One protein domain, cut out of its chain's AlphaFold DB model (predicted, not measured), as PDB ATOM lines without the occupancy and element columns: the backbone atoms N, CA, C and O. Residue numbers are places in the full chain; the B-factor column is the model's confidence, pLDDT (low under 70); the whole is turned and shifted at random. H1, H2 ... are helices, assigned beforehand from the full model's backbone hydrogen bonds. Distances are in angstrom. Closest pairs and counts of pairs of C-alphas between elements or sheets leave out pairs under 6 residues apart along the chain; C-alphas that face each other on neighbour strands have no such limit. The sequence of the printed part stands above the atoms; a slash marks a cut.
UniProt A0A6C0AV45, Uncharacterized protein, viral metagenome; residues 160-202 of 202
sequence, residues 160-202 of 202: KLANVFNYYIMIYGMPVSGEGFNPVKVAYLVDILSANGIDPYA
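Overview. This is residues 160 to 202 of the 202 residues of an uncharacterized protein of viral metagenome (UniProt A0A6C0AV45). Two helices pack on each other at a steep slant, with the beginning of H1 near the middle of the longer H2. The link between them swings out in a wide loop to one end of the shape, around Gly 178, and after H2 the last residues, 196 to 202, fold back toward the beginning of H1. The printed part has 43 residues with two named helices, H1 then H2, and no named strand; its class is all helix. It is compact, with a radius of gyration of the C-alphas of 10.1 A, and spans 31 by 22 by 14 A.

Along the chain. The printed part begins at Lys 160, with its C-alpha at (210.474, 136.226, 205.248). H1 holds residues 163 to 172, from C-alpha 163 at (202.804, 132.493, 207.939), and measures 13.9 A from first to last C-alpha. H2 holds residues 183 to 195, measures 18.3 A, and ends with C-alpha 195 at (193.171, 123.623, 212.339).

Arrangement. H1 and H2 touch, with 9 pairs of C-alphas within 8 A. Their closest C-alphas, those of Val 164 and Leu 189, are 6.4 A apart. The centres are 10.1 A apart. The helices stand at a steep tilt of 61 degrees and run opposite ways. In H1 and H2 every O i to N i+4 pair is within hydrogen-bond range.

Size, cuts and confidence. The two C-alphas farthest apart, those of Gly 178 and Gly 197, are 31.4 A apart. The C-alphas of Lys 160 and Ala 202, the first and last printed, are 9.5 A apart; Ala 202 is the chain's last residue. The link from H1 to H2 is short, with 10 residues between them. The printed part has no cut. Its mean pLDDT is 84.7, and no printed residue is under 70.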
ATOM      1  N   LYS A 160     211.600 137.157 205.311       75.69
ATOM      2  CA  LYS A 160     210.474 136.226 205.248       75.69
ATOM      3  C   LYS A 160     209.754 136.291 206.593       75.69
ATOM      4  O   LYS A 160     210.333 135.943 207.620       75.69
ATOM      5  N   LEU A 161     208.523 136.790 206.582       81.81
ATOM      6  CA  LEU A 161     207.635 136.751 207.741       81.81
ATOM      7  C   LEU A 161     207.080 135.332 207.906       81.81
ATOM      8  O   LEU A 161     206.845 134.651 206.910       81.81
ATOM      9  N   ALA A 162     206.854 134.918 209.154       85.94
ATOM     10  CA  ALA A 162     206.137 133.679 209.431       85.94
ATOM     11  C   ALA A 162     204.702 133.754 208.890       85.94
ATOM     12  O   ALA A 162     204.111 134.843 208.830       85.94
ATOM     13  N   ASN A 163     204.135 132.598 208.544       82.00
ATOM     14  CA  ASN A 163     202.804 132.493 207.939       82.00
ATOM     15  C   ASN A 163     201.733 133.284 208.703       82.00
ATOM     16  O   ASN A 163     200.986 134.046 208.089       82.00
ATOM     17  N   VAL A 164     201.698 133.194 210.037       88.69
ATOM     18  CA  VAL A 164     200.716 133.912 210.868       88.69
ATOM     19  C   VAL A 164     200.741 135.427 210.653       88.69
ATOM     20  O   VAL A 164     199.689 136.057 210.563       88.69
ATOM     21  N   PHE A 165     201.926 136.025 210.512       88.94
ATOM     22  CA  PHE A 165     202.064 137.468 210.305       88.94
ATOM     23  C   PHE A 165     201.740 137.869 208.870       88.94
ATOM     24  O   PHE A 165     201.205 138.952 208.647       88.94
ATOM     25  N   ASN A 166     202.024 136.996 207.903       84.69
ATOM     26  CA  ASN A 166     201.652 137.226 206.514       84.69
ATOM     27  C   ASN A 166     200.121 137.260 206.357       84.69
ATOM     28  O   ASN A 166     199.562 138.247 205.878       84.69
ATOM     29  N   TYR A 167     199.427 136.242 206.878       84.25
ATOM     30  CA  TYR A 167     197.962 136.197 206.869       84.25
ATOM     31  C   TYR A 167     197.339 137.324 207.694       84.25
ATOM     32  O   TYR A 167     196.352 137.916 207.262       84.25
ATOM     33  N   TYR A 168     197.949 137.700 208.822       88.62
ATOM     34  CA  TYR A 168     197.522 138.878 209.572       88.62
ATOM     35  C   TYR A 168     197.515 140.130 208.701       88.62
ATOM     36  O   TYR A 168     196.501 140.822 208.646       88.62
ATOM     37  N   ILE A 169     198.627 140.433 208.025       85.81
ATOM     38  CA  ILE A 169     198.744 141.646 207.203       85.81
ATOM     39  C   ILE A 169     197.725 141.624 206.070       85.81
ATOM     40  O   ILE A 169     197.158 142.656 205.723       85.81
ATOM     41  N   MET A 170     197.467 140.452 205.510       80.88
ATOM     42  CA  MET A 170     196.524 140.304 204.417       80.88
ATOM     43  C   MET A 170     195.067 140.523 204.840       80.88
ATOM     44  O   MET A 170     194.315 141.172 204.119       80.88
ATOM     45  N   ILE A 171     194.676 140.002 206.003       80.56
ATOM     46  CA  ILE A 171     193.290 140.051 206.490       80.56
ATOM     47  C   ILE A 171     193.007 141.373 207.212       80.56
ATOM     48  O   ILE A 171     191.953 141.980 207.034       80.56
ATOM     49  N   TYR A 172     193.949 141.827 208.039       84.31
ATOM     50  CA  TYR A 172     193.771 142.963 208.947       84.31
ATOM     51  C   TYR A 172     194.554 144.214 208.543       84.31
ATOM     52  O   TYR A 172     194.346 145.271 209.139       84.31
ATOM     53  N   GLY A 173     195.433 144.121 207.546       85.31
ATOM     54  CA  GLY A 173     196.361 145.188 207.185       85.31
ATOM     55  C   GLY A 173     197.635 145.194 208.034       85.31
ATOM     56  O   GLY A 173     197.783 144.454 209.009       85.31
ATOM     57  N   MET A 174     198.586 146.053 207.654       84.94
ATOM     58  CA  MET A 174     199.801 146.257 208.445       84.94
ATOM     59  C   MET A 174     199.457 146.872 209.812       84.94
ATOM     60  O   MET A 174     198.664 147.816 209.864       84.94
ATOM     61  N   PRO A 175     200.075 146.395 210.908       87.00
ATOM     62  CA  PRO A 175     199.892 147.005 212.217       87.00
ATOM     63  C   PRO A 175     200.398 148.451 212.246       87.00
ATOM     64  O   PRO A 175     201.328 148.824 211.521       87.00
ATOM     65  N   VAL A 176     199.806 149.263 213.124       86.44
ATOM     66  CA  VAL A 176     200.236 150.646 213.347       86.44
ATOM     67  C   VAL A 176     201.673 150.655 213.872       86.44
ATOM     68  O   VAL A 176     202.063 149.840 214.714       86.44
ATOM     69  N   SER A 177     202.479 151.585 213.357       82.94
ATOM     70  CA  SER A 177     203.871 151.736 213.777       82.94
ATOM     71  C   SER A 177     203.952 151.983 215.286       82.94
ATOM     72  O   SER A 177     203.333 152.912 215.798       82.94
ATOM     73  N   GLY A 178     204.709 151.143 215.994       82.94
ATOM     74  CA  GLY A 178     204.887 151.221 217.447       82.94
ATOM     75  C   GLY A 178     203.906 150.385 218.280       82.94
ATOM     76  O   GLY A 178     204.220 150.112 219.434       82.94
ATOM     77  N   GLU A 179     202.785 149.923 217.717       83.62
ATOM     78  CA  GLU A 179     201.809 149.075 218.433       83.62
ATOM     79  C   GLU A 179     202.040 147.575 218.195       83.62
ATOM     80  O   GLU A 179     201.774 146.751 219.070       83.62
ATOM     81  N   GLY A 180     202.597 147.215 217.035       85.50
ATOM     82  CA  GLY A 180     202.850 145.822 216.671       85.50
ATOM     83  C   GLY A 180     201.570 145.032 216.376       85.50
ATOM     84  O   GLY A 180     200.487 145.587 216.199       85.50
ATOM     85  N   PHE A 181     201.699 143.710 216.256       88.06
ATOM     86  CA  PHE A 181     200.573 142.834 215.931       88.06
ATOM     87  C   PHE A 181     199.637 142.655 217.132       88.06
ATOM     88  O   PHE A 181     200.087 142.330 218.229       88.06
ATOM     89  N   ASN A 182     198.326 142.810 216.914       89.88
ATOM     90  CA  ASN A 182     197.336 142.592 217.973       89.88
ATOM     91  C   ASN A 182     197.338 141.112 218.420       89.88
ATOM     92  O   ASN A 182     197.048 140.243 217.591       89.88
ATOM     93  N   PRO A 183     197.595 140.813 219.707       88.38
ATOM     94  CA  PRO A 183     197.782 139.445 220.184       88.38
ATOM     95  C   PRO A 183     196.519 138.584 220.088       88.38
ATOM     96  O   PRO A 183     196.636 137.389 219.843       88.38
ATOM     97  N   VAL A 184     195.322 139.167 220.217       86.44
ATOM     98  CA  VAL A 184     194.054 138.426 220.091       86.44
ATOM     99  C   VAL A 184     193.868 137.955 218.653       86.44
ATOM    100  O   VAL A 184     193.642 136.777 218.401       86.44
ATOM    101  N   LYS A 185     194.047 138.862 217.690       86.88
ATOM    102  CA  LYS A 185     193.936 138.542 216.260       86.88
ATOM    103  C   LYS A 185     195.000 137.544 215.809       86.88
ATOM    104  O   LYS A 185     194.726 136.698 214.964       86.88
ATOM    105  N   VAL A 186     196.207 137.635 216.372       88.31
ATOM    106  CA  VAL A 186     197.271 136.651 216.132       88.31
ATOM    107  C   VAL A 186     196.882 135.289 216.699       88.31
ATOM    108  O   VAL A 186     196.965 134.312 215.966       88.31
ATOM    109  N   ALA A 187     196.416 135.210 217.948       87.56
ATOM    110  CA  ALA A 187     195.979 133.950 218.553       87.56
ATOM    111  C   ALA A 187     194.844 133.297 217.750       87.56
ATOM    112  O   ALA A 187     194.918 132.118 217.420       87.56
ATOM    113  N   TYR A 188     193.863 134.095 217.330       86.44
ATOM    114  CA  TYR A 188     192.774 133.640 216.472       86.44
ATOM    115  C   TYR A 188     193.273 133.056 215.140       86.44
ATOM    116  O   TYR A 188     192.827 131.994 214.711       86.44
ATOM    117  N   LEU A 189     194.244 133.712 214.495       85.69
ATOM    118  CA  LEU A 189     194.861 133.184 213.277       85.69
ATOM    119  C   LEU A 189     195.674 131.915 213.528       85.69
ATOM    120  O   LEU A 189     195.642 131.019 212.692       85.69
ATOM    121  N   VAL A 190     196.387 131.810 214.650       88.75
ATOM    122  CA  VAL A 190     197.122 130.589 215.020       88.75
ATOM    123  C   VAL A 190     196.167 129.403 215.123       88.75
ATOM    124  O   VAL A 190     196.470 128.343 214.570       88.75
ATOM    125  N   ASP A 191     195.015 129.588 215.765       85.62
ATOM    126  CA  ASP A 191     194.004 128.541 215.917       85.62
ATOM    127  C   ASP A 191     193.450 128.100 214.552       85.62
ATOM    128  O   ASP A 191     193.401 126.903 214.259       85.62
ATOM    129  N   ILE A 192     193.113 129.055 213.676       83.88
ATOM    130  CA  ILE A 192     192.606 128.765 212.324       83.88
ATOM    131  C   ILE A 192     193.663 128.068 211.459       83.88
ATOM    132  O   ILE A 192     193.355 127.078 210.796       83.88
ATOM    133  N   LEU A 193     194.904 128.559 211.445       83.75
ATOM    134  CA  LEU A 193     195.975 127.991 210.618       83.75
ATOM    135  C   LEU A 193     196.314 126.566 211.058       83.75
ATOM    136  O   LEU A 193     196.386 125.660 210.225       83.75
ATOM    137  N   SER A 194     196.420 126.353 212.370       86.88
ATOM    138  CA  SER A 194     196.698 125.036 212.946       86.88
ATOM    139  C   SER A 194     195.582 124.035 212.641       86.88
ATOM    140  O   SER A 194     195.868 122.888 212.294       86.88
ATOM    141  N   ALA A 195     194.315 124.461 212.699       78.38
ATOM    142  CA  ALA A 195     193.171 123.623 212.339       78.38
ATOM    143  C   ALA A 195     193.200 123.159 210.870       78.38
ATOM    144  O   ALA A 195     192.663 122.100 210.551       78.38
ATOM    145  N   ASN A 196     193.865 123.913 209.990       74.94
ATOM    146  CA  ASN A 196     193.999 123.609 208.564       74.94
ATOM    147  C   ASN A 196     195.348 122.965 208.201       74.94
ATOM    148  O   ASN A 196     195.680 122.832 207.025       74.94
ATOM    149  N   GLY A 197     196.136 122.550 209.199       81.62
ATOM    150  CA  GLY A 197     197.431 121.901 208.983       81.62
ATOM    151  C   GLY A 197     198.512 122.825 208.415       81.62
ATOM    152  O   GLY A 197     199.531 122.337 207.927       81.62
ATOM    153  N   ILE A 198     198.308 124.144 208.473       80.94
ATOM    154  CA  ILE A 198     199.306 125.146 208.098       80.94
ATOM    155  C   ILE A 198     200.099 125.497 209.354       80.94
ATOM    156  O   ILE A 198     199.521 125.953 210.338       80.94
ATOM    157  N   ASP A 199     201.421 125.317 209.325       86.56
ATOM    158  CA  ASP A 199     202.283 125.742 210.432       86.56
ATOM    159  C   ASP A 199     202.283 127.282 210.526       86.56
ATOM    160  O   ASP A 199     202.747 127.950 209.590       86.56
ATOM    161  N   PRO A 200     201.769 127.871 211.625       84.31
ATOM    162  CA  PRO A 200     201.706 129.319 211.782       84.31
ATOM    163  C   PRO A 200     203.090 129.982 211.884       84.31
ATOM    164  O   PRO A 200     203.193 131.184 211.624       84.31
ATOM    165  N   TYR A 201     204.144 129.234 212.227       89.00
ATOM    166  CA  TYR A 201     205.480 129.762 212.527       89.00
ATOM    167  C   TYR A 201     206.576 129.385 211.507       89.00
ATOM    168  O   TYR A 201     207.737 129.743 211.725       89.00
ATOM    169  N   ALA A 202     206.227 128.701 210.410       78.31
ATOM    170  CA  ALA A 202     207.147 128.313 209.323       78.31
ATOM    171  C   ALA A 202     207.515 129.446 208.335       78.31
ATOM    172  O   ALA A 202     206.805 130.477 208.293       78.31
TER     173      ALA A 202